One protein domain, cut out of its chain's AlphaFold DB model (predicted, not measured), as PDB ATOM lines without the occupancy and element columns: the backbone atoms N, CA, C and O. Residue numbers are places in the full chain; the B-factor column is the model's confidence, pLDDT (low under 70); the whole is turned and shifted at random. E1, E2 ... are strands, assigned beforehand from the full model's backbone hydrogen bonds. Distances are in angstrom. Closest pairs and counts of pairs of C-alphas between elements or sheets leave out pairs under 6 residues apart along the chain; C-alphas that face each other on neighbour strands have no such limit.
ATOM      1  N   ARG A  50      -5.761  -2.368 -51.852       93.62
ATOM      2  CA  ARG A  50      -6.576  -1.451 -52.656       93.62
ATOM      3  C   ARG A  50      -6.467  -0.050 -52.070       93.62
ATOM      4  O   ARG A  50      -6.599   0.112 -50.860       93.62
ATOM      5  N   MET A  51      -6.229   0.945 -52.912       94.12
ATOM      6  CA  MET A  51      -6.186   2.343 -52.486       94.12
ATOM      7  C   MET A  51      -7.543   2.999 -52.730       94.12
ATOM      8  O   MET A  51      -8.158   2.795 -53.775       94.12
ATOM      9  N   THR A  52      -8.018   3.787 -51.772       93.94
ATOM     10  CA  THR A  52      -9.207   4.633 -51.931       93.94
ATOM     11  C   THR A  52      -8.903   5.981 -51.298       93.94
ATOM     12  O   THR A  52      -8.779   6.092 -50.079       93.94
ATOM     13  N   GLY A  53      -8.691   6.998 -52.138       93.31
ATOM     14  CA  GLY A  53      -8.120   8.268 -51.693       93.31
ATOM     15  C   GLY A  53      -6.787   8.048 -50.969       93.31
ATOM     16  O   GLY A  53      -5.909   7.348 -51.467       93.31
ATOM     17  N   ASN A  54      -6.664   8.601 -49.759       92.75
ATOM     18  CA  ASN A  54      -5.459   8.500 -48.931       92.75
ATOM     19  C   ASN A  54      -5.443   7.276 -47.986       92.75
ATOM     20  O   ASN A  54      -4.743   7.266 -46.970       92.75
ATOM     21  N   VAL A  55      -6.252   6.254 -48.281       93.62
ATOM     22  CA  VAL A  55      -6.408   5.063 -47.438       93.62
ATOM     23  C   VAL A  55      -5.969   3.811 -48.185       93.62
ATOM     24  O   VAL A  55      -6.456   3.508 -49.274       93.62
ATOM     25  N   ALA A  56      -5.081   3.041 -47.555       93.50
ATOM     26  CA  ALA A  56      -4.712   1.702 -47.992       93.50
ATOM     27  C   ALA A  56      -5.603   0.663 -47.306       93.50
ATOM     28  O   ALA A  56      -5.516   0.470 -46.091       93.50
ATOM     29  N   HIS A  57      -6.430  -0.032 -48.081       94.75
ATOM     30  CA  HIS A  57      -7.251  -1.154 -47.638       94.75
ATOM     31  C   HIS A  57      -6.520  -2.461 -47.929       94.75
ATOM     32  O   HIS A  57      -6.284  -2.811 -49.086       94.75
ATOM     33  N   TYR A  58      -6.151  -3.189 -46.879       94.00
ATOM     34  CA  TYR A  58      -5.581  -4.522 -47.022       94.00
ATOM     35  C   TYR A  58      -6.688  -5.515 -47.384       94.00
ATOM     36  O   TYR A  58      -7.823  -5.415 -46.919       94.00
ATOM     37  N   CYS A  59      -6.360  -6.481 -48.235       91.25
ATOM     38  CA  CYS A  59      -7.276  -7.538 -48.643       91.25
ATOM     39  C   CYS A  59      -6.641  -8.918 -48.495       91.25
ATOM     40  O   CYS A  59      -5.425  -9.062 -48.382       91.25
ATOM     41  N   GLY A  60      -7.501  -9.933 -48.463       92.31
ATOM     42  CA  GLY A  60      -7.115 -11.327 -48.285       92.31
ATOM     43  C   GLY A  60      -7.688 -11.954 -47.011       92.31
ATOM     44  O   GLY A  60      -8.370 -11.286 -46.224       92.31
ATOM     45  N   PRO A  61      -7.428 -13.258 -46.814       93.75
ATOM     46  CA  PRO A  61      -8.079 -14.059 -45.781       93.75
ATOM     47  C   PRO A  61      -7.498 -13.846 -44.377       93.75
ATOM     48  O   PRO A  61      -8.032 -14.399 -43.413       93.75
ATOM     49  N   ALA A  62      -6.414 -13.074 -44.233       95.25
ATOM     50  CA  ALA A  62      -5.729 -12.984 -42.954       95.25
ATOM     51  C   ALA A  62      -6.603 -12.311 -41.888       95.25
ATOM     52  O   ALA A  62      -7.350 -11.359 -42.148       95.25
ATOM     53  N   SER A  63      -6.482 -12.804 -40.659       97.06
ATOM     54  CA  SER A  63      -7.210 -12.286 -39.504       97.06
ATOM     55  C   SER A  63      -6.349 -12.284 -38.250       97.06
ATOM     56  O   SER A  63      -5.374 -13.028 -38.150       97.06
ATOM     57  N   ALA A  64      -6.694 -11.427 -37.288       97.38
ATOM     58  CA  ALA A  64      -5.981 -11.332 -36.024       97.38
ATOM     59  C   ALA A  64      -6.886 -10.929 -34.858       97.38
ATOM     60  O   ALA A  64      -7.945 -10.325 -35.032       97.38
ATOM     61  N   ARG A  65      -6.431 -11.260 -33.651       97.31
ATOM     62  CA  ARG A  65      -7.023 -10.871 -32.369       97.31
ATOM     63  C   ARG A  65      -5.928 -10.354 -31.450       97.31
ATOM     64  O   ARG A  65      -4.793 -10.833 -31.503       97.31
ATOM     65  N   LEU A  66      -6.287  -9.410 -30.590       96.50
ATOM     66  CA  LEU A  66      -5.387  -8.839 -29.598       96.50
ATOM     67  C   LEU A  66      -6.167  -8.588 -28.306       96.50
ATOM     68  O   LEU A  66      -7.186  -7.908 -28.329       96.50
ATOM     69  N   SER A  67      -5.688  -9.133 -27.191       95.88
ATOM     70  CA  SER A  67      -6.368  -9.112 -25.880       95.88
ATOM     71  C   SER A  67      -6.745  -7.716 -25.381       95.88
ATOM     72  O   SER A  67      -7.813  -7.556 -24.800       95.88
ATOM     73  N   VAL A  68      -5.933  -6.693 -25.660       95.50
ATOM     74  CA  VAL A  68      -6.238  -5.296 -25.285       95.50
ATOM     75  C   VAL A  68      -7.427  -4.693 -26.049       95.50
ATOM     76  O   VAL A  68      -7.946  -3.650 -25.663       95.50
ATOM     77  N   PHE A  69      -7.874  -5.354 -27.120       95.00
ATOM     78  CA  PHE A  69      -9.096  -5.050 -27.860       95.00
ATOM     79  C   PHE A  69     -10.023  -6.273 -27.820       95.00
ATOM     80  O   PHE A  69     -10.259  -6.944 -28.827       95.00
ATOM     81  N   SER A  70     -10.522  -6.593 -26.625       92.12
ATOM     82  CA  SER A  70     -11.407  -7.736 -26.383       92.12
ATOM     83  C   SER A  70     -12.643  -7.712 -27.288       92.12
ATOM     84  O   SER A  70     -13.282  -6.675 -27.454       92.12
ATOM     85  N   GLY A  71     -12.988  -8.864 -27.869       92.50
ATOM     86  CA  GLY A  71     -14.136  -9.007 -28.777       92.50
ATOM     87  C   GLY A  71     -13.882  -8.545 -30.217       92.50
ATOM     88  O   GLY A  71     -14.718  -8.781 -31.086       92.50
ATOM     89  N   VAL A  72     -12.723  -7.949 -30.514       95.69
ATOM     90  CA  VAL A  72     -12.392  -7.480 -31.865       95.69
ATOM     91  C   VAL A  72     -11.670  -8.567 -32.655       95.69
ATOM     92  O   VAL A  72     -10.676  -9.143 -32.207       95.69
ATOM     93  N   VAL A  73     -12.147  -8.809 -33.877       97.06
ATOM     94  CA  VAL A  73     -11.431  -9.593 -34.885       97.06
ATOM     95  C   VAL A  73     -11.053  -8.670 -36.029       97.06
ATOM     96  O   VAL A  73     -11.913  -8.207 -36.775       97.06
ATOM     97  N   PHE A  74      -9.757  -8.422 -36.178       96.69
ATOM     98  CA  PHE A  74      -9.219  -7.726 -37.336       96.69
ATOM     99  C   PHE A  74      -9.327  -8.665 -38.541       96.69
ATOM    100  O   PHE A  74      -8.909  -9.822 -38.455       96.69
ATOM    101  N   ARG A  75      -9.900  -8.185 -39.649       96.31
ATOM    102  CA  ARG A  75     -10.144  -8.956 -40.880       96.31
ATOM    103  C   ARG A  75      -9.716  -8.175 -42.116       96.31
ATOM    104  O   ARG A  75      -9.502  -6.969 -42.031       96.31
ATOM    105  N   HIS A  76      -9.656  -8.885 -43.240       94.50
ATOM    106  CA  HIS A  76      -9.239  -8.381 -44.547       94.50
ATOM    107  C   HIS A  76      -7.768  -7.988 -44.528       94.50
ATOM    108  O   HIS A  76      -7.389  -6.856 -44.238       94.50
ATOM    109  N   GLY A  77      -6.912  -8.971 -44.772       92.25
ATOM    110  CA  GLY A  77      -5.486  -8.743 -44.703       92.25
ATOM    111  C   GLY A  77      -4.660  -9.802 -45.385       92.25
ATOM    112  O   GLY A  77      -5.156 -10.822 -45.867       92.25
ATOM    113  N   SER A  78      -3.361  -9.558 -45.361       92.00
ATOM    114  CA  SER A  78      -2.370 -10.388 -46.021       92.00
ATOM    115  C   SER A  78      -1.193 -10.667 -45.098       92.00
ATOM    116  O   SER A  78      -0.803  -9.822 -44.285       92.00
ATOM    117  N   CYS A  79      -0.587 -11.833 -45.296       90.56
ATOM    118  CA  CYS A  79       0.686 -12.197 -44.703       90.56
ATOM    119  C   CYS A  79       1.759 -12.187 -45.791       90.56
ATOM    120  O   CYS A  79       1.693 -12.970 -46.736       90.56
ATOM    121  N   THR A  80       2.755 -11.317 -45.661       89.69
ATOM    122  CA  THR A  80       3.883 -11.223 -46.590       89.69
ATOM    123  C   THR A  80       5.131 -11.786 -45.938       89.69
ATOM    124  O   THR A  80       5.410 -11.525 -44.765       89.69
ATOM    125  N   ARG A  81       5.903 -12.543 -46.717       84.75
ATOM    126  CA  ARG A  81       7.182 -13.103 -46.288       84.75
ATOM    127  C   ARG A  81       8.295 -12.549 -47.143       84.75
ATOM    128  O   ARG A  81       8.141 -12.438 -48.355       84.75
ATOM    129  N   LYS A  82       9.408 -12.215 -46.503       85.31
ATOM    130  CA  LYS A  82      10.627 -11.792 -47.187       85.31
ATOM    131  C   LYS A  82      11.823 -12.414 -46.492       85.31
ATOM    132  O   LYS A  82      11.822 -12.548 -45.274       85.31
ATOM    133  N   LYS A  83      12.835 -12.791 -47.262       85.50
ATOM    134  CA  LYS A  83      14.147 -13.147 -46.728       85.50
ATOM    135  C   LYS A  83      15.068 -11.966 -47.006       85.50
ATOM    136  O   LYS A  83      15.191 -11.572 -48.158       85.50
ATOM    137  N   VAL A  84      15.643 -11.388 -45.960       83.38
ATOM    138  CA  VAL A  84      16.574 -10.254 -46.048       83.38
ATOM    139  C   VAL A  84      17.813 -10.655 -45.263       83.38
ATOM    140  O   VAL A  84      17.684 -11.035 -44.103       83.38
ATOM    141  N   ASP A  85      18.972 -10.681 -45.919       85.44
ATOM    142  CA  ASP A  85      20.264 -11.034 -45.308       85.44
ATOM    143  C   ASP A  85      20.238 -12.351 -44.514       85.44
ATOM    144  O   ASP A  85      20.752 -12.472 -43.406       85.44
ATOM    145  N   GLY A  86      19.558 -13.365 -45.058       82.25
ATOM    146  CA  GLY A  86      19.411 -14.670 -44.405       82.25
ATOM    147  C   GLY A  86      18.312 -14.745 -43.337       82.25
ATOM    148  O   GLY A  86      17.898 -15.850 -42.983       82.25
ATOM    149  N   VAL A  87      17.763 -13.613 -42.892       82.25
ATOM    150  CA  VAL A  87      16.702 -13.538 -41.882       82.25
ATOM    151  C   VAL A  87      15.328 -13.635 -42.541       82.25
ATOM    152  O   VAL A  87      14.992 -12.876 -43.450       82.25
ATOM    153  N   GLN A  88      14.500 -14.568 -42.066       85.00
ATOM    154  CA  GLN A  88      13.099 -14.644 -42.479       85.00
ATOM    155  C   GLN A  88      12.275 -13.583 -41.753       85.00
ATOM    156  O   GLN A  88      12.227 -13.554 -40.524       85.00
ATOM    157  N   LEU A  89      11.600 -12.740 -42.524       86.81
ATOM    158  CA  LEU A  89      10.666 -11.733 -42.054       86.81
ATOM    159  C   LEU A  89       9.242 -12.171 -42.384       86.81
ATOM    160  O   LEU A  89       8.933 -12.487 -43.536       86.81
ATOM    161  N   LEU A  90       8.367 -12.139 -41.385       88.56
ATOM    162  CA  LEU A  90       6.926 -12.295 -41.549       88.56
ATOM    163  C   LEU A  90       6.248 -10.982 -41.169       88.56
ATOM    164  O   LEU A  90       6.409 -10.475 -40.059       88.56
ATOM    165  N   GLN A  91       5.471 -10.441 -42.100       91.19
ATOM    166  CA  GLN A  91       4.669  -9.248 -41.904       91.19
ATOM    167  C   GLN A  91       3.196  -9.582 -42.112       91.19
ATOM    168  O   GLN A  91       2.801 -10.053 -43.172       91.19
ATOM    169  N   VAL A  92       2.378  -9.294 -41.110       93.00
ATOM    170  CA  VAL A  92       0.922  -9.435 -41.151       93.00
ATOM    171  C   VAL A  92       0.328  -8.036 -41.138       93.00
ATOM    172  O   VAL A  92       0.660  -7.251 -40.250       93.00
ATOM    173  N   ARG A  93      -0.524  -7.709 -42.113       94.50
ATOM    174  CA  ARG A  93      -1.232  -6.420 -42.200       94.50
ATOM    175  C   ARG A  93      -2.701  -6.660 -42.502       94.50
ATOM    176  O   ARG A  93      -3.014  -7.366 -43.457       94.50
ATOM    177  N   ILE A  94      -3.578  -6.109 -41.670       96.19
ATOM    178  CA  ILE A  94      -5.015  -6.393 -41.683       96.19
ATOM    179  C   ILE A  94      -5.803  -5.102 -41.437       96.19
ATOM    180  O   ILE A  94      -5.430  -4.310 -40.569       96.19
ATOM    181  N   GLY A  95      -6.907  -4.916 -42.160       95.50
ATOM    182  CA  GLY A  95      -7.784  -3.752 -42.063       95.50
ATOM    183  C   GLY A  95      -7.370  -2.634 -43.020       95.50
ATOM    184  O   GLY A  95      -7.117  -2.876 -44.198       95.50
ATOM    185  N   SER A  96      -7.282  -1.409 -42.511       94.06
ATOM    186  CA  SER A  96      -7.020  -0.204 -43.295       94.06
ATOM    187  C   SER A  96      -6.034   0.729 -42.601       94.06
ATOM    188  O   SER A  96      -6.037   0.880 -41.378       94.06
ATOM    189  N   ARG A  97      -5.207   1.404 -43.393       92.19
ATOM    190  CA  ARG A  97      -4.220   2.371 -42.915       92.19
ATOM    191  C   ARG A  97      -4.399   3.710 -43.623       92.19
ATOM    192  O   ARG A  97      -4.377   3.741 -44.851       92.19
ATOM    193  N   SER A  98      -4.490   4.793 -42.854       91.50
ATOM    194  CA  SER A  98      -4.350   6.144 -43.405       91.50
ATOM    195  C   SER A  98      -2.889   6.396 -43.779       91.50
ATOM    196  O   SER A  98      -1.972   6.032 -43.029       91.50
ATOM    197  N   LEU A  99      -2.660   6.974 -44.955       89.38
ATOM    198  CA  LEU A  99      -1.322   7.277 -45.464       89.38
ATOM    199  C   LEU A  99      -0.861   8.704 -45.117       89.38
ATOM    200  O   LEU A  99       0.298   9.031 -45.343       89.38
ATOM    201  N   ASP A 100      -1.718   9.507 -44.480       86.56
ATOM    202  CA  ASP A 100      -1.441  10.873 -43.995       86.56
ATOM    203  C   ASP A 100      -0.368  10.979 -42.891       86.56
ATOM    204  O   ASP A 100       0.013  12.078 -42.499       86.56
ATOM    205  N   GLY A 101       0.111   9.855 -42.349       70.69
ATOM    206  CA  GLY A 101       1.085   9.848 -41.253       70.69
ATOM    207  C   GLY A 101       0.489  10.137 -39.869       70.69
ATOM    208  O   GLY A 101       1.237  10.330 -38.907       70.69
ATOM    209  N   SER A 102      -0.839  10.122 -39.725       75.44
ATOM    210  CA  SER A 102      -1.527  10.367 -38.459       75.44
ATOM    211  C   SER A 102      -1.115   9.379 -37.360       75.44
ATOM    212  O   SER A 102      -1.113   8.156 -37.532       75.44
ATOM    213  N   ARG A 103      -0.850   9.908 -36.155       72.88
ATOM    214  CA  ARG A 103      -0.512   9.109 -34.962       72.88
ATOM    215  C   ARG A 103      -1.680   8.264 -34.434       72.88
ATOM    216  O   ARG A 103      -1.437   7.414 -33.572       72.88
ATOM    217  N   THR A 104      -2.906   8.499 -34.913       78.69
ATOM    218  CA  THR A 104      -4.154   7.839 -34.478       78.69
ATOM    219  C   THR A 104      -4.801   6.972 -35.566       78.69
ATOM    220  O   THR A 104      -5.884   6.431 -35.344       78.69
ATOM    221  N   ASN A 105      -4.154   6.826 -36.731       86.94
ATOM    222  CA  ASN A 105      -4.705   6.154 -37.917       86.94
ATOM    223  C   ASN A 105      -6.083   6.699 -38.351       86.94
ATOM    224  O   ASN A 105      -6.879   5.957 -38.914       86.94
ATOM    225  N   ALA A 106      -6.388   7.968 -38.042       84.88
ATOM    226  CA  ALA A 106      -7.641   8.644 -38.403       84.88
ATOM    227  C   ALA A 106      -8.925   7.844 -38.068       84.88
ATOM    228  O   ALA A 106      -9.907   7.882 -38.800       84.88
ATOM    229  N   GLY A 107      -8.912   7.064 -36.980       85.88
ATOM    230  CA  GLY A 107     -10.046   6.219 -36.577       85.88
ATOM    231  C   GLY A 107     -10.194   4.906 -37.361       85.88
ATOM    232  O   GLY A 107     -10.995   4.054 -36.970       85.88
ATOM    233  N   LEU A 108      -9.389   4.688 -38.403       91.06
ATOM    234  CA  LEU A 108      -9.379   3.455 -39.184       91.06
ATOM    235  C   LEU A 108      -8.851   2.279 -38.358       91.06
ATOM    236  O   LEU A 108      -7.941   2.403 -37.531       91.06
ATOM    237  N   THR A 109      -9.411   1.103 -38.620       94.12
ATOM    238  CA  THR A 109      -9.012  -0.133 -37.944       94.12
ATOM    239  C   THR A 109      -7.797  -0.740 -38.631       94.12
ATOM    240  O   THR A 109      -7.860  -1.040 -39.817       94.12
ATOM    241  N   LEU A 110      -6.721  -0.982 -37.884       95.44
ATOM    242  CA  LEU A 110      -5.489  -1.587 -38.395       95.44
ATOM    243  C   LEU A 110      -4.944  -2.592 -37.394       95.44
ATOM    244  O   LEU A 110      -4.867  -2.305 -36.202       95.44
ATOM    245  N   PHE A 111      -4.460  -3.718 -37.894       96.31
ATOM    246  CA  PHE A 111      -3.546  -4.584 -37.165       96.31
ATOM    247  C   PHE A 111      -2.307  -4.841 -38.017       96.31
ATOM    248  O   PHE A 111      -2.408  -5.236 -39.180       96.31
ATOM    249  N   SER A 112      -1.134  -4.624 -37.431       94.06
ATOM    250  CA  SER A 112       0.158  -4.900 -38.045       94.06
ATOM    251  C   SER A 112       1.043  -5.656 -37.066       94.06
ATOM    252  O   SER A 112       1.320  -5.169 -35.972       94.06
ATOM    253  N   LEU A 113       1.544  -6.813 -37.484       93.25
ATOM    254  CA  LEU A 113       2.539  -7.599 -36.758       93.25
ATOM    255  C   LEU A 113       3.747  -7.803 -37.671       93.25
ATOM    256  O   LEU A 113       3.606  -8.253 -38.804       93.25
ATOM    257  N   GLY A 114       4.930  -7.455 -37.176       90.81
ATOM    258  CA  GLY A 114       6.202  -7.735 -37.833       90.81
ATOM    259  C   GLY A 114       7.035  -8.666 -36.969       90.81
ATOM    260  O   GLY A 114       7.178  -8.420 -35.772       90.81
ATOM    261  N   MET A 115       7.581  -9.718 -37.571       88.00
ATOM    262  CA  MET A 115       8.458 -10.690 -36.919       88.00
ATOM    263  C   MET A 115       9.686 -10.928 -37.792       88.00
ATOM    264  O   MET A 115       9.564 -11.052 -39.010       88.00
ATOM    265  N   SER A 116      10.854 -11.009 -37.165       82.69
ATOM    266  CA  SER A 116      12.121 -11.357 -37.803       82.69
ATOM    267  C   SER A 116      12.749 -12.548 -37.086       82.69
ATOM    268  O   SER A 116      12.984 -12.489 -35.876       82.69
ATOM    269  N   GLY A 117      13.052 -13.616 -37.819       69.06
ATOM    270  CA  GLY A 117      13.643 -14.823 -37.249       69.06
ATOM    271  C   GLY A 117      12.779 -15.428 -36.139       69.06
ATOM    272  O   GLY A 117      11.554 -15.324 -36.158       69.06
ATOM    273  N   SER A 118      13.410 -16.091 -35.169       60.47
ATOM    274  CA  SER A 118      12.669 -16.881 -34.187       60.47
ATOM    275  C   SER A 118      12.014 -16.073 -33.059       60.47
ATOM    276  O   SER A 118      11.111 -16.634 -32.441       60.47
ATOM    277  N   ARG A 119      12.424 -14.825 -32.730       59.28
ATOM    278  CA  ARG A 119      11.979 -14.160 -31.469       59.28
ATOM    279  C   ARG A 119      11.970 -12.618 -31.400       59.28
ATOM    280  O   ARG A 119      11.754 -12.087 -30.313       59.28
ATOM    281  N   SER A 120      12.191 -11.870 -32.483       73.06
ATOM    282  CA  SER A 120      12.152 -10.393 -32.437       73.06
ATOM    283  C   SER A 120      11.072  -9.819 -33.346       73.06
ATOM    284  O   SER A 120      10.806 -10.338 -34.427       73.06
ATOM    285  N   GLY A 121      10.405  -8.756 -32.896       84.81
ATOM    286  CA  GLY A 121       9.288  -8.174 -33.630       84.81
ATOM    287  C   GLY A 121       8.575  -7.037 -32.907       84.81
ATOM    288  O   GLY A 121       8.964  -6.627 -31.807       84.81
ATOM    289  N   GLY A 122       7.485  -6.577 -33.516       91.31
ATOM    290  CA  GLY A 122       6.615  -5.547 -32.964       91.31
ATOM    291  C   GLY A 122       5.182  -5.660 -33.468       91.31
ATOM    292  O   GLY A 122       4.913  -6.224 -34.531       91.31
ATOM    293  N   VAL A 123       4.260  -5.111 -32.682       94.00
ATOM    294  CA  VAL A 123       2.824  -5.085 -32.967       94.00
ATOM    295  C   VAL A 123       2.327  -3.654 -32.883       94.00
ATOM    296  O   VAL A 123       2.649  -2.926 -31.948       94.00
ATOM    297  N   VAL A 124       1.508  -3.272 -33.853       94.19
ATOM    298  CA  VAL A 124       0.769  -2.014 -33.866       94.19
ATOM    299  C   VAL A 124      -0.685  -2.342 -34.151       94.19
ATOM    300  O   VAL A 124      -0.983  -3.025 -35.128       94.19
ATOM    301  N   ALA A 125      -1.589  -1.845 -33.316       94.75
ATOM    302  CA  ALA A 125      -3.015  -2.023 -33.516       94.75
ATOM    303  C   ALA A 125      -3.782  -0.721 -33.250       94.75
ATOM    304  O   ALA A 125      -3.488   0.002 -32.297       94.75
ATOM    305  N   TYR A 126      -4.771  -0.449 -34.098       94.38
ATOM    306  CA  TYR A 126      -5.702   0.668 -33.991       94.38
ATOM    307  C   TYR A 126      -7.136   0.157 -34.071       94.38
ATOM    308  O   TYR A 126      -7.473  -0.580 -34.996       94.38
ATOM    309  N   TYR A 127      -7.983   0.572 -33.133       93.56
ATOM    310  CA  TYR A 127      -9.415   0.275 -33.152       93.56
ATOM    311  C   TYR A 127     -10.200   1.401 -32.478       93.56
ATOM    312  O   TYR A 127      -9.877   1.778 -31.352       93.56
ATOM    313  N   ARG A 128     -11.221   1.949 -33.156       88.38
ATOM    314  CA  ARG A 128     -12.049   3.070 -32.657       88.38
ATOM    315  C   ARG A 128     -11.201   4.213 -32.069       88.38
ATOM    316  O   ARG A 128     -11.378   4.596 -30.915       88.38
ATOM    317  N   SER A 129     -10.211   4.683 -32.833       84.31
ATOM    318  CA  SER A 129      -9.254   5.740 -32.441       84.31
ATOM    319  C   SER A 129      -8.320   5.412 -31.264       84.31
ATOM    320  O   SER A 129      -7.472   6.231 -30.907       84.31
ATOM    321  N   LYS A 130      -8.402   4.210 -30.679       89.75
ATOM    322  CA  LYS A 130      -7.464   3.735 -29.656       89.75
ATOM    323  C   LYS A 130      -6.274   3.057 -30.316       89.75
ATOM    324  O   LYS A 130      -6.448   2.221 -31.201       89.75
ATOM    325  N   ARG A 131      -5.070   3.384 -29.848       92.81
ATOM    326  CA  ARG A 131      -3.812   2.788 -30.307       92.81
ATOM    327  C   ARG A 131      -3.208   1.886 -29.245       92.81
ATOM    328  O   ARG A 131      -3.077   2.292 -28.091       92.81
ATOM    329  N   TRP A 132      -2.719   0.730 -29.672       93.94
ATOM    330  CA  TRP A 132      -1.842  -0.110 -28.873       93.94
ATOM    331  C   TRP A 132      -0.556  -0.460 -29.626       93.94
ATOM    332  O   TRP A 132      -0.593  -0.830 -30.800       93.94
ATOM    333  N   LEU A 133       0.583  -0.323 -28.948       93.44
ATOM    334  CA  LEU A 133       1.912  -0.643 -29.460       93.44
ATOM    335  C   LEU A 133       2.590  -1.668 -28.558       93.44
ATOM    336  O   LEU A 133       2.608  -1.488 -27.341       93.44
ATOM    337  N   GLY A 134       3.231  -2.667 -29.159       92.19
ATOM    338  CA  GLY A 134       3.988  -3.681 -28.438       92.19
ATOM    339  C   GLY A 134       5.327  -4.019 -29.082       92.19
ATOM    340  O   GLY A 134       5.475  -3.972 -30.303       92.19
ATOM    341  N   ARG A 135       6.291  -4.403 -28.242       88.25
ATOM    342  CA  ARG A 135       7.615  -4.929 -28.608       88.25
ATOM    343  C   ARG A 135       7.874  -6.270 -27.920       88.25
ATOM    344  O   ARG A 135       7.080  -6.700 -27.085       88.25
ATOM    345  N   GLY A 136       9.015  -6.891 -28.220       68.00
ATOM    346  CA  GLY A 136       9.494  -8.062 -27.474       68.00
ATOM    347  C   GLY A 136       8.539  -9.241 -27.610       68.00
ATOM    348  O   GLY A 136       8.070  -9.792 -26.618       68.00
ATOM    349  N   VAL A 137       8.181  -9.552 -28.855       72.31
ATOM    350  CA  VAL A 137       7.133 -10.521 -29.139       72.31
ATOM    351  C   VAL A 137       7.678 -11.936 -28.968       72.31
ATOM    352  O   VAL A 137       8.440 -12.415 -29.803       72.31
ATOM    353  N   SER A 138       7.279 -12.624 -27.900       81.75
ATOM    354  CA  SER A 138       7.448 -14.080 -27.848       81.75
ATOM    355  C   SER A 138       6.411 -14.711 -28.773       81.75
ATOM    356  O   SER A 138       5.226 -14.386 -28.681       81.75
ATOM    357  N   PHE A 139       6.853 -15.555 -29.702       84.75
ATOM    358  CA  PHE A 139       6.009 -16.131 -30.746       84.75
ATOM    359  C   PHE A 139       5.974 -17.654 -30.643       84.75
ATOM    360  O   PHE A 139       7.005 -18.301 -30.452       84.75
ATOM    361  N   LYS A 140       4.779 -18.221 -30.808       87.19
ATOM    362  CA  LYS A 140       4.560 -19.655 -30.984       87.19
ATOM    363  C   LYS A 140       3.615 -19.870 -32.157       87.19
ATOM    364  O   LYS A 140       2.461 -19.448 -32.114       87.19
ATOM    365  N   GLY A 141       4.085 -20.577 -33.171       83.81
ATOM    366  CA  GLY A 141       3.310 -20.882 -34.363       83.81
ATOM    367  C   GLY A 141       4.215 -21.066 -35.565       83.81
ATOM    368  O   GLY A 141       5.412 -21.313 -35.425       83.81
ATOM    369  N   GLY A 142       3.633 -20.929 -36.745       78.94
ATOM    370  CA  GLY A 142       4.345 -21.089 -37.993       78.94
ATOM    371  C   GLY A 142       3.784 -20.207 -39.091       78.94
ATOM    372  O   GLY A 142       3.240 -19.127 -38.876       78.94
ATOM    373  N   LEU A 143       3.939 -20.709 -40.303       70.88
ATOM    374  CA  LEU A 143       3.736 -19.973 -41.539       70.88
ATOM    375  C   LEU A 143       2.278 -19.532 -41.771       70.88
ATOM    376  O   LEU A 143       2.049 -18.494 -42.394       70.88
ATOM    377  N   HIS A 144       1.310 -20.278 -41.245       86.25
ATOM    378  CA  HIS A 144      -0.127 -20.043 -41.442       86.25
ATOM    379  C   HIS A 144      -0.806 -19.385 -40.238       86.25
ATOM    380  O   HIS A 144      -2.010 -19.159 -40.222       86.25
ATOM    381  N   GLY A 145      -0.051 -19.075 -39.192       90.56
ATOM    382  CA  GLY A 145      -0.640 -18.517 -37.992       90.56
ATOM    383  C   GLY A 145       0.152 -18.837 -36.751       90.56
ATOM    384  O   GLY A 145       1.077 -19.654 -36.737       90.56
ATOM    385  N   GLY A 146      -0.254 -18.188 -35.678       92.12
ATOM    386  CA  GLY A 146       0.329 -18.420 -34.381       92.12
ATOM    387  C   GLY A 146      -0.233 -17.496 -33.332       92.12
ATOM    388  O   GLY A 146      -1.076 -16.632 -33.581       92.12
ATOM    389  N   THR A 147       0.277 -17.708 -32.137       93.62
ATOM    390  CA  THR A 147       0.029 -16.888 -30.966       93.62
ATOM    391  C   THR A 147       1.287 -16.126 -30.632       93.62
ATOM    392  O   THR A 147       2.408 -16.551 -30.927       93.62
ATOM    393  N   PHE A 148       1.095 -14.974 -30.022       91.75
ATOM    394  CA  PHE A 148       2.197 -14.137 -29.636       91.75
ATOM    395  C   PHE A 148       1.875 -13.391 -28.355       91.75
ATOM    396  O   PHE A 148       0.711 -13.152 -28.022       91.75
ATOM    397  N   VAL A 149       2.924 -13.008 -27.644       93.25
ATOM    398  CA  VAL A 149       2.809 -12.137 -26.484       93.25
ATOM    399  C   VAL A 149       3.762 -10.978 -26.647       93.25
ATOM    400  O   VAL A 149       4.960 -11.199 -26.800       93.25
ATOM    401  N   ALA A 150       3.221  -9.766 -26.611       92.94
ATOM    402  CA  ALA A 150       3.959  -8.523 -26.741       92.94
ATOM    403  C   ALA A 150       3.904  -7.728 -25.433       92.94
ATOM    404  O   ALA A 150       2.868  -7.666 -24.765       92.94
ATOM    405  N   GLN A 151       5.014  -7.078 -25.104       94.06
ATOM    406  CA  GLN A 151       5.073  -6.095 -24.033       94.06
ATOM    407  C   GLN A 151       4.721  -4.721 -24.600       94.06
ATOM    408  O   GLN A 151       5.339  -4.268 -25.567       94.06
ATOM    409  N   GLY A 152       3.743  -4.061 -23.993       92.69
ATOM    410  CA  GLY A 152       3.316  -2.714 -24.339       92.69
ATOM    411  C   GLY A 152       4.454  -1.703 -24.226       92.69
ATOM    412  O   GLY A 152       5.328  -1.824 -23.364       92.69
ATOM    413  N   VAL A 153       4.451  -0.699 -25.103       89.25
ATOM    414  CA  VAL A 153       5.436   0.394 -25.093       89.25
ATOM    415  C   VAL A 153       4.769   1.755 -24.971       89.25
ATOM    416  O   VAL A 153       3.645   1.960 -25.436       89.25
ATOM    417  N   ALA A 154       5.495   2.711 -24.388       84.19
ATOM    418  CA  ALA A 154       5.022   4.075 -24.171       84.19
ATOM    419  C   ALA A 154       3.634   4.086 -23.491       84.19
ATOM    420  O   ALA A 154       3.434   3.423 -22.479       84.19
ATOM    421  N   ARG A 155       2.658   4.802 -24.063       83.56
ATOM    422  CA  ARG A 155       1.289   4.943 -23.528       83.56
ATOM    423  C   ARG A 155       0.437   3.664 -23.600       83.56
ATOM    424  O   ARG A 155      -0.710   3.684 -23.178       83.56
ATOM    425  N   SER A 156       0.959   2.571 -24.156       84.75
ATOM    426  CA  SER A 156       0.237   1.310 -24.370       84.75
ATOM    427  C   SER A 156       0.601   0.232 -23.339       84.75
ATOM    428  O   SER A 156       0.570  -0.940 -23.686       84.75
ATOM    429  N   GLY A 157       1.007   0.610 -22.121       87.00
ATOM    430  CA  GLY A 157       1.586  -0.276 -21.099       87.00
ATOM    431  C   GLY A 157       0.868  -1.614 -20.840       87.00
ATOM    432  O   GLY A 157      -0.258  -1.858 -21.270       87.00
ATOM    433  N   GLY A 158       1.546  -2.501 -20.109       92.25
ATOM    434  CA  GLY A 158       1.062  -3.852 -19.809       92.25
ATOM    435  C   GLY A 158       1.477  -4.895 -20.850       92.25
ATOM    436  O   GLY A 158       2.294  -4.636 -21.730       92.25
ATOM    437  N   ARG A 159       0.939  -6.108 -20.723       94.06
ATOM    438  CA  ARG A 159       1.242  -7.255 -21.588       94.06
ATOM    439  C   ARG A 159       0.002  -7.601 -22.403       94.06
ATOM    440  O   ARG A 159      -1.082  -7.702 -21.841       94.06
ATOM    441  N   ALA A 160       0.166  -7.816 -23.705       94.69
ATOM    442  CA  ALA A 160      -0.921  -8.236 -24.580       94.69
ATOM    443  C   ALA A 160      -0.600  -9.582 -25.223       94.69
ATOM    444  O   ALA A 160       0.445  -9.761 -25.850       94.69
ATOM    445  N   THR A 161      -1.528 -10.522 -25.103       95.25
ATOM    446  CA  THR A 161      -1.562 -11.729 -25.927       95.25
ATOM    447  C   THR A 161      -2.338 -11.455 -27.209       95.25
ATOM    448  O   THR A 161      -3.294 -10.672 -27.222       95.25
ATOM    449  N   GLY A 162      -1.936 -12.094 -28.298       95.19
ATOM    450  CA  GLY A 162      -2.650 -12.028 -29.560       95.19
ATOM    451  C   GLY A 162      -2.449 -13.280 -30.394       95.19
ATOM    452  O   GLY A 162      -1.641 -14.154 -30.076       95.19
ATOM    453  N   SER A 163      -3.218 -13.368 -31.468       95.50
ATOM    454  CA  SER A 163      -3.140 -14.461 -32.428       95.50
ATOM    455  C   SER A 163      -3.401 -13.938 -33.825       95.50
ATOM    456  O   SER A 163      -4.190 -13.007 -33.990       95.50
ATOM    457  N   PHE A 164      -2.808 -14.568 -34.828       94.75
ATOM    458  CA  PHE A 164      -3.133 -14.308 -36.224       94.75
ATOM    459  C   PHE A 164      -3.281 -15.612 -36.999       94.75
ATOM    460  O   PHE A 164      -2.722 -16.644 -36.620       94.75
ATOM    461  N   ARG A 165      -4.015 -15.525 -38.102       95.44
ATOM    462  CA  ARG A 165      -4.150 -16.577 -39.098       95.44
ATOM    463  C   ARG A 165      -3.899 -15.992 -40.479       95.44
ATOM    464  O   ARG A 165      -4.406 -14.913 -40.789       95.44
ATOM    465  N   CYS A 166      -3.125 -16.733 -41.253       90.00
ATOM    466  CA  CYS A 166      -3.016 -16.651 -42.695       90.00
ATOM    467  C   CYS A 166      -3.709 -17.912 -43.260       90.00
ATOM    468  O   CYS A 166      -4.201 -17.817 -44.390       90.00
TER     469      CYS A 166
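This is residues 50 to 166 of the 166 residues of an uncharacterized protein of Actinobacteria bacterium (UniProt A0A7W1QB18). One antiparallel sheet folds over on itself into two walls whose strands cross: E4, E5, E6, E7 and the first part of E8 make one wall, and beyond a sharp bend in E8 its last part joins E9, E10 and E3 in the other. The walls come together where E3 nears E5 and E6 and gape toward the turn between E4 and E5, while the small hairpin of E1 and E2 extends the first wall beside the last part of E5. The printed part has 117 residues, with no named helix and ten strands, E1 to E10 in chain order, in one branched, twisted sheet. The class is all strand, and the whole is compact, with a radius of gyration of the C-alphas of 13.5 A and a rounded outline spanning 36 by 31 by 26 A.

E1, residues 50 to 52, begins at C-alpha 50 (-6.576, -1.451, -52.656). E2 holds residues 55 to 58 and E3 residues 63 to 66. E4, residues 77 to 84, is 22.2 A long, and E5, residues 87 to 98, is 28.9 A and bends by 89 degrees at residue 95. E6 is residues 110 to 116, 20.1 A, and E7 residues 120 to 127, 24.1 A. E8, residues 130 to 142, is 28.7 A and bends by 83 degrees at residue 136, with C-alpha 136 at (9.494, -8.062, -27.474). E9, residues 145 to 152, is 21.3 A; E10, residues 159 to 165, is 20.6 A and ends at C-alpha 165 (-4.150, -16.577, -39.098).

E1 and E2 form a hairpin, with N 50 and O 57 2.8 A apart. E5 has three neighbours: E2, beside residues 94 to 98, and E4, beside residues 87 to 94, lie on one side of it and E6 on the other side. N 56 and O 97 are 2.9 A apart, N 80 and O 91 2.8 A, and N 92 and O 113 2.8 A. E4 to E10 form a meander, each strand the antiparallel neighbour of the one before. Along it N 112 and O 124 are 2.8 A apart, N 132 and O 125 2.8 A, N 140 and O 147 2.9 A, and N 148 and O 162 2.9 A. E3 is an edge strand antiparallel to E10, with N 65 and O 163 2.9 A apart. The closest C-alphas of E3 and E5, Ser 63 and Ile 94, are 6.7 A apart. E4 and E10 are apart.

The farthest C-alphas, those of Gly 71 and Asp 85, are 38.2 A apart. The printed part has no cut. The link from E5 to E6, 11 residues, is long. Mean pLDDT of the printed part is 89.2; residues 117 to 119 and residue 136 are under 70.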